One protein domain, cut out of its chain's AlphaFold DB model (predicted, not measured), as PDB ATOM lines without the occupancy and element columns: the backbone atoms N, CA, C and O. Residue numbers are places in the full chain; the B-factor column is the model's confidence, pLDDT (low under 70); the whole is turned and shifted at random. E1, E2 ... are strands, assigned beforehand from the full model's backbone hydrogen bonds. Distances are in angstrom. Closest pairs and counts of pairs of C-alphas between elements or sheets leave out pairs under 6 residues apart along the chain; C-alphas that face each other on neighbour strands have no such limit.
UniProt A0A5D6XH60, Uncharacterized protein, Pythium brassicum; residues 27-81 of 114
ATOM      1  N   PHE A  27     -10.506  -3.570 -15.689       66.44
ATOM      2  CA  PHE A  27      -9.956  -3.080 -14.429       66.44
ATOM      3  C   PHE A  27      -8.623  -2.370 -14.680       66.44
ATOM      4  O   PHE A  27      -7.722  -2.896 -15.332       66.44
ATOM      5  N   HIS A  28      -8.496  -1.154 -14.157       74.94
ATOM      6  CA  HIS A  28      -7.245  -0.407 -14.189       74.94
ATOM      7  C   HIS A  28      -6.497  -0.658 -12.878       74.94
ATOM      8  O   HIS A  28      -7.043  -0.452 -11.798       74.94
ATOM      9  N   LEU A  29      -5.251  -1.121 -12.966       72.94
ATOM     10  CA  LEU A  29      -4.399  -1.396 -11.808       72.94
ATOM     11  C   LEU A  29      -3.197  -0.465 -11.832       72.94
ATOM     12  O   LEU A  29      -2.595  -0.254 -12.886       72.94
ATOM     13  N   ARG A  30      -2.810   0.033 -10.658       71.19
ATOM     14  CA  ARG A  30      -1.525   0.702 -10.466       71.19
ATOM     15  C   ARG A  30      -0.597  -0.206  -9.680       71.19
ATOM     16  O   ARG A  30      -0.984  -0.739  -8.642       71.19
ATOM     17  N   VAL A  31       0.619  -0.380 -10.186       73.94
ATOM     18  CA  VAL A  31       1.649  -1.203  -9.549       73.94
ATOM     19  C   VAL A  31       2.757  -0.285  -9.059       73.94
ATOM     20  O   VAL A  31       3.397   0.396  -9.857       73.94
ATOM     21  N   HIS A  32       2.991  -0.272  -7.751       74.44
ATOM     22  CA  HIS A  32       4.126   0.409  -7.141       74.44
ATOM     23  C   HIS A  32       5.146  -0.637  -6.699       74.44
ATOM     24  O   HIS A  32       4.828  -1.541  -5.925       74.44
ATOM     25  N   ALA A  33       6.378  -0.507  -7.182       70.94
ATOM     26  CA  ALA A  33       7.490  -1.352  -6.775       70.94
ATOM     27  C   ALA A  33       8.426  -0.563  -5.854       70.94
ATOM     28  O   ALA A  33       9.019   0.438  -6.249       70.94
ATOM     29  N   SER A  34       8.554  -1.031  -4.618       70.56
ATOM     30  CA  SER A  34       9.642  -0.696  -3.701       70.56
ATOM     31  C   SER A  34      10.672  -1.828  -3.740       70.56
ATOM     32  O   SER A  34      10.323  -2.961  -4.067       70.56
ATOM     33  N   HIS A  35      11.925  -1.556  -3.360       74.06
ATOM     34  CA  HIS A  35      13.035  -2.525  -3.377       74.06
ATOM     35  C   HIS A  35      12.722  -3.866  -2.676       74.06
ATOM     36  O   HIS A  35      13.417  -4.848  -2.908       74.06
ATOM     37  N   THR A  36      11.695  -3.919  -1.819       74.50
ATOM     38  CA  THR A  36      11.284  -5.129  -1.083       74.50
ATOM     39  C   THR A  36       9.796  -5.470  -1.184       74.50
ATOM     40  O   THR A  36       9.383  -6.506  -0.665       74.50
ATOM     41  N   LYS A  37       8.962  -4.614  -1.792       67.56
ATOM     42  CA  LYS A  37       7.497  -4.755  -1.742       67.56
ATOM     43  C   LYS A  37       6.837  -4.317  -3.044       67.56
ATOM     44  O   LYS A  37       7.163  -3.262  -3.582       67.56
ATOM     45  N   LEU A  38       5.868  -5.109  -3.493       72.62
ATOM     46  CA  LEU A  38       4.955  -4.772  -4.580       72.62
ATOM     47  C   LEU A  38       3.605  -4.380  -3.981       72.62
ATOM     48  O   LEU A  38       3.023  -5.145  -3.214       72.62
ATOM     49  N   TYR A  39       3.113  -3.202  -4.347       67.94
ATOM     50  CA  TYR A  39       1.785  -2.725  -3.980       67.94
ATOM     51  C   TYR A  39       0.937  -2.636  -5.241       67.94
ATOM     52  O   TYR A  39       1.324  -1.976  -6.206       67.94
ATOM     53  N   ILE A  40      -0.201  -3.324  -5.233       72.19
ATOM     54  CA  ILE A  40      -1.165  -3.316  -6.330       72.19
ATOM     55  C   ILE A  40      -2.419  -2.625  -5.813       72.19
ATOM     56  O   ILE A  40      -3.040  -3.117  -4.872       72.19
ATOM     57  N   THR A  41      -2.786  -1.509  -6.438       68.88
ATOM     58  CA  THR A  41      -3.977  -0.744  -6.059       68.88
ATOM     59  C   THR A  41      -4.977  -0.744  -7.216       68.88
ATOM     60  O   THR A  41      -4.613  -0.333  -8.326       68.88
ATOM     61  N   PRO A  42      -6.223  -1.204  -6.998       70.88
ATOM     62  CA  PRO A  42      -7.288  -1.075  -7.984       70.88
ATOM     63  C   PRO A  42      -7.671   0.400  -8.137       70.88
ATOM     64  O   PRO A  42      -8.027   1.065  -7.165       70.88
ATOM     65  N   LEU A  43      -7.577   0.921  -9.359       78.00
ATOM     66  CA  LEU A  43      -7.939   2.300  -9.667       78.00
ATOM     67  C   LEU A  43      -9.441   2.415  -9.908       78.00
ATOM     68  O   LEU A  43     -10.045   1.595 -10.603       78.00
ATOM     69  N   GLY A  44     -10.028   3.483  -9.375       76.75
ATOM     70  CA  GLY A  44     -11.403   3.864  -9.667       76.75
ATOM     71  C   GLY A  44     -12.473   3.285  -8.745       76.75
ATOM     72  O   GLY A  44     -13.591   3.784  -8.794       76.75
ATOM     73  N   GLU A  45     -12.144   2.299  -7.905       79.38
ATOM     74  CA  GLU A  45     -13.039   1.776  -6.852       79.38
ATOM     75  C   GLU A  45     -12.662   2.307  -5.463       79.38
ATOM     76  O   GLU A  45     -13.524   2.587  -4.633       79.38
ATOM     77  N   GLN A  46     -11.363   2.501  -5.229       80.56
ATOM     78  CA  GLN A  46     -10.823   3.091  -4.013       80.56
ATOM     79  C   GLN A  46     -10.089   4.389  -4.357       80.56
ATOM     80  O   GLN A  46      -9.433   4.489  -5.394       80.56
ATOM     81  N   CYS A  47     -10.184   5.369  -3.467       82.31
ATOM     82  CA  CYS A  47      -9.485   6.645  -3.570       82.31
ATOM     83  C   CYS A  47      -8.622   6.886  -2.325       82.31
ATOM     84  O   CYS A  47      -8.917   6.389  -1.234       82.31
ATOM     85  N   ALA A  48      -7.540   7.649  -2.472       77.44
ATOM     86  CA  ALA A  48      -6.682   8.015  -1.348       77.44
ATOM     87  C   ALA A  48      -7.222   9.267  -0.648       77.44
ATOM     88  O   ALA A  48      -7.602  10.235  -1.300       77.44
ATOM     89  N   TYR A  49      -7.235   9.242   0.687       70.44
ATOM     90  CA  TYR A  49      -7.634  10.381   1.528       70.44
ATOM     91  C   TYR A  49      -6.501  10.857   2.449       70.44
ATOM     92  O   TYR A  49      -6.684  11.743   3.282       70.44
ATOM     93  N   ASN A  50      -5.319  10.251   2.331       70.69
ATOM     94  CA  ASN A  50      -4.145  10.704   3.056       70.69
ATOM     95  C   ASN A  50      -3.743  12.092   2.538       70.69
ATOM     96  O   ASN A  50      -3.454  12.228   1.357       70.69
ATOM     97  N   ALA A  51      -3.683  13.095   3.417       66.00
ATOM     98  CA  ALA A  51      -3.304  14.464   3.054       66.00
ATOM     99  C   ALA A  51      -1.891  14.572   2.446       66.00
ATOM    100  O   ALA A  51      -1.580  15.555   1.780       66.00
ATOM    101  N   SER A  52      -1.042  13.565   2.664       72.75
ATOM    102  CA  SER A  52       0.298  13.473   2.076       72.75
ATOM    103  C   SER A  52       0.317  12.853   0.673       72.75
ATOM    104  O   SER A  52       1.390  12.737   0.084       72.75
ATOM    105  N   ILE A  53      -0.828  12.394   0.161       70.62
ATOM    106  CA  ILE A  53      -0.977  11.784  -1.162       70.62
ATOM    107  C   ILE A  53      -1.842  12.712  -2.008       70.62
ATOM    108  O   ILE A  53      -2.916  13.132  -1.578       70.62
ATOM    109  N   ASP A  54      -1.384  13.021  -3.219       70.69
ATOM    110  CA  ASP A  54      -2.151  13.858  -4.132       70.69
ATOM    111  C   ASP A  54      -3.451  13.134  -4.555       70.69
ATOM    112  O   ASP A  54      -3.395  11.981  -4.998       70.69
ATOM    113  N   PRO A  55      -4.635  13.764  -4.441       66.25
ATOM    114  CA  PRO A  55      -5.904  13.132  -4.805       66.25
ATOM    115  C   PRO A  55      -5.982  12.684  -6.272       66.25
ATOM    116  O   PRO A  55      -6.702  11.733  -6.583       66.25
ATOM    117  N   ALA A  56      -5.237  13.321  -7.184       73.00
ATOM    118  CA  ALA A  56      -5.170  12.914  -8.586       73.00
ATOM    119  C   ALA A  56      -4.331  11.643  -8.793       73.00
ATOM    120  O   ALA A  56      -4.360  11.054  -9.873       73.00
ATOM    121  N   GLU A  57      -3.608  11.178  -7.769       75.56
ATOM    122  CA  GLU A  57      -2.862   9.925  -7.819       75.56
ATOM    123  C   GLU A  57      -3.782   8.692  -7.733       75.56
ATOM    124  O   GLU A  57      -3.450   7.629  -8.268       75.56
ATOM    125  N   TYR A  58      -4.972   8.849  -7.142       77.38
ATOM    126  CA  TYR A  58      -5.987   7.799  -7.007       77.38
ATOM    127  C   TYR A  58      -7.387   8.326  -7.367       77.38
ATOM    128  O   TYR A  58      -8.255   8.429  -6.493       77.38
ATOM    129  N   PRO A  59      -7.622   8.678  -8.647       79.44
ATOM    130  CA  PRO A  59      -8.884   9.256  -9.072       79.44
ATOM    131  C   PRO A  59      -9.984   8.193  -9.125       79.44
ATOM    132  O   PRO A  59      -9.759   7.041  -9.511       79.44
ATOM    133  N   CYS A  60     -11.203   8.607  -8.794       84.06
ATOM    134  CA  CYS A  60     -12.385   7.792  -9.030       84.06
ATOM    135  C   CYS A  60     -12.698   7.700 -10.525       84.06
ATOM    136  O   CYS A  60     -12.512   8.657 -11.281       84.06
ATOM    137  N   ARG A  61     -13.178   6.533 -10.967       82.56
ATOM    138  CA  ARG A  61     -13.546   6.315 -12.371       82.56
ATOM    139  C   ARG A  61     -14.865   7.024 -12.687       82.56
ATOM    140  O   ARG A  61     -15.666   7.258 -11.788       82.56
ATOM    141  N   GLU A  62     -15.080   7.359 -13.964       80.88
ATOM    142  CA  GLU A  62     -16.385   7.803 -14.497       80.88
ATOM    143  C   GLU A  62     -16.998   9.020 -13.772       80.88
ATOM    144  O   GLU A  62     -18.214   9.180 -13.722       80.88
ATOM    145  N   GLY A  63     -16.165   9.898 -13.204       77.12
ATOM    146  CA  GLY A  63     -16.649  11.064 -12.456       77.12
ATOM    147  C   GLY A  63     -17.256  10.719 -11.092       77.12
ATOM    148  O   GLY A  63     -18.040  11.499 -10.556       77.12
ATOM    149  N   GLY A  64     -16.913   9.556 -10.531       83.75
ATOM    150  CA  GLY A  64     -17.290   9.173  -9.176       83.75
ATOM    151  C   GLY A  64     -16.740  10.125  -8.111       83.75
ATOM    152  O   GLY A  64     -15.701  10.765  -8.285       83.75
ATOM    153  N   VAL A  65     -17.437  10.192  -6.981       85.94
ATOM    154  CA  VAL A  65     -17.053  11.000  -5.821       85.94
ATOM    155  C   VAL A  65     -16.328  10.119  -4.812       85.94
ATOM    156  O   VAL A  65     -16.816   9.050  -4.443       85.94
ATOM    157  N   CYS A  66     -15.170  10.579  -4.345       84.31
ATOM    158  CA  CYS A  66     -14.419   9.910  -3.292       84.31
ATOM    159  C   CYS A  66     -15.067  10.164  -1.925       84.31
ATOM    160  O   CYS A  66     -15.056  11.289  -1.422       84.31
ATOM    161  N   VAL A  67     -15.611   9.118  -1.306       86.00
ATOM    162  CA  VAL A  67     -16.198   9.165   0.036       86.00
ATOM    163  C   VAL A  67     -15.201   8.600   1.036       86.00
ATOM    164  O   VAL A  67     -14.799   7.443   0.945       86.00
ATOM    165  N   ARG A  68     -14.796   9.414   2.013       86.12
ATOM    166  CA  ARG A  68     -13.826   9.010   3.036       86.12
ATOM    167  C   ARG A  68     -14.371   7.860   3.886       86.12
ATOM    168  O   ARG A  68     -15.440   7.994   4.473       86.12
ATOM    169  N   LEU A  69     -13.599   6.778   4.008       81.81
ATOM    170  CA  LEU A  69     -13.896   5.666   4.919       81.81
ATOM    171  C   LEU A  69     -12.954   5.645   6.123       81.81
ATOM    172  O   LEU A  69     -13.367   5.293   7.222       81.81
ATOM    173  N   ASN A  70     -11.689   6.017   5.929       79.38
ATOM    174  CA  ASN A  70     -10.701   6.037   6.999       79.38
ATOM    175  C   ASN A  70      -9.723   7.219   6.858       79.38
ATOM    176  O   ASN A  70      -9.855   8.077   5.979       79.38
ATOM    177  N   ALA A  71      -8.715   7.277   7.731       77.44
ATOM    178  CA  ALA A  71      -7.676   8.302   7.700       77.44
ATOM    179  C   ALA A  71      -6.867   8.303   6.390       77.44
ATOM    180  O   ALA A  71      -6.439   9.363   5.944       77.44
ATOM    181  N   THR A  72      -6.685   7.133   5.774       75.44
ATOM    182  CA  THR A  72      -5.796   6.920   4.620       75.44
ATOM    183  C   THR A  72      -6.522   6.715   3.293       75.44
ATOM    184  O   THR A  72      -5.949   7.029   2.249       75.44
ATOM    185  N   PHE A  73      -7.755   6.203   3.299       81.50
ATOM    186  CA  PHE A  73      -8.477   5.837   2.077       81.50
ATOM    187  C   PHE A  73      -9.985   6.104   2.164       81.50
ATOM    188  O   PHE A  73     -10.568   6.223   3.245       81.50
ATOM    189  N   GLY A  74     -10.608   6.169   0.995       85.19
ATOM    190  CA  GLY A  74     -12.044   6.254   0.782       85.19
ATOM    191  C   GLY A  74     -12.501   5.345  -0.357       85.19
ATOM    192  O   GLY A  74     -11.691   4.687  -1.007       85.19
ATOM    193  N   GLU A  75     -13.804   5.311  -0.589       86.19
ATOM    194  CA  GLU A  75     -14.448   4.540  -1.650       86.19
ATOM    195  C   GLU A  75     -14.996   5.472  -2.728       86.19
ATOM    196  O   GLU A  75     -15.543   6.539  -2.440       86.19
ATOM    197  N   CYS A  76     -14.862   5.061  -3.983       87.62
ATOM    198  CA  CYS A  76     -15.393   5.794  -5.116       87.62
ATOM    199  C   CYS A  76     -16.866   5.453  -5.337       87.62
ATOM    200  O   CYS A  76     -17.204   4.355  -5.774       87.62
ATOM    201  N   ARG A  77     -17.755   6.419  -5.088       86.44
ATOM    202  CA  ARG A  77     -19.188   6.278  -5.368       86.44
ATOM    203  C   ARG A  77     -19.547   6.918  -6.697       86.44
ATOM    204  O   ARG A  77     -19.353   8.115  -6.895       86.44
ATOM    205  N   LEU A  78     -20.105   6.119  -7.599       82.75
ATOM    206  CA  LEU A  78     -20.618   6.606  -8.875       82.75
ATOM    207  C   LEU A  78     -21.990   7.270  -8.678       82.75
ATOM    208  O   LEU A  78     -22.837   6.712  -7.970       82.75
ATOM    209  N   PRO A  79     -22.254   8.425  -9.312       70.69
ATOM    210  CA  PRO A  79     -23.578   9.033  -9.278       70.69
ATOM    211  C   PRO A  79     -24.581   8.104  -9.985       70.69
ATOM    212  O   PRO A  79     -24.485   7.871 -11.185       70.69
ATOM    213  N   GLY A  80     -25.526   7.534  -9.230       66.69
ATOM    214  CA  GLY A  80     -26.599   6.677  -9.761       66.69
ATOM    215  C   GLY A  80     -26.459   5.172  -9.505       66.69
ATOM    216  O   GLY A  80     -27.395   4.429  -9.792       66.69
ATOM    217  N   ARG A  81     -25.354   4.701  -8.909       57.88
ATOM    218  CA  ARG A  81     -25.267   3.345  -8.341       57.88
ATOM    219  C   ARG A  81     -25.428   3.437  -6.828       57.88
ATOM    220  O   ARG A  81     -24.486   3.776  -6.117       57.88
TER     221      ARG A  81
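This is residues 27 to 81 of the 114 residues of an uncharacterized protein of Pythium brassicum (UniProt A0A5D6XH60). A long two-stranded hairpin, E1 and E2, forms an arm whose tip, residues 33 to 38, sticks out from a small head. The head holds a small sheet of three short strands, E3, E5 and E4, and a long loop of residues 49 to 64 that leads from E3 to E4. The printed part has 55 residues with no named helix and five named strands, in the order E1, E2, E3, E4, E5; both sheets, E1 - E2 and E3 - E5 - E4, are antiparallel. The class is all strand, though under half of the residues, 26 of 55, are in named elements. The whole is only just compact, close to loose, with a radius of gyration of the C-alphas of 11.8 A, and elongated, spanning 41 by 25 by 16 A, with the arm making much of the length.

E1, residues 28 to 34, begins at C-alpha 28 (-7.245, -0.407, -14.189) and is 19.9 A long from first to last C-alpha. E2, residues 37 to 43, is 18.7 A long and ends at C-alpha 43 (-7.939, 2.300, -9.667). E3, residues 46 to 48, measures 7.0 A, and E4, residues 65 to 68, measures 9.6 A. E5, residues 73 to 77, is 13.1 A long and ends at C-alpha 77 (-19.188, 6.278, -5.368).

E1 and E2 form a hairpin, antiparallel with 160 degrees between their directions. Across it N 32 and O 39 are 2.8 A apart and N 43 and O 28 are 2.8 A apart, within hydrogen-bond range. E2 and E3 meet only through their link. In the other sheet E5 is the inner strand, and E3 and E4 are the edge strands. E3 and E5 are antiparallel at 134 degrees, with N 74 and O 47 within hydrogen-bond range at 2.8 A. E4 and E5 form a hairpin, antiparallel at 144 degrees, with N 67 and O 75 within hydrogen-bond range at 2.8 A. The closest C-alphas of E3 and E4 are those of Cys 47 and Cys 66, 5.9 A apart. E1 is apart from E3, E4 and E5, and E2 is apart from E4 and E5.

The two C-alphas farthest apart are those of His 35 and Gly 80, at 41.2 A. The printed part has no cut. The link from E3 to E4, 16 residues, is long; those from E1 to E2, E2 to E3 and E4 to E5 are tight. The mean pLDDT of the printed part is 76.0, and residues 27, 37, 39, 41, 51, 55 and 80 to 81 are under 70.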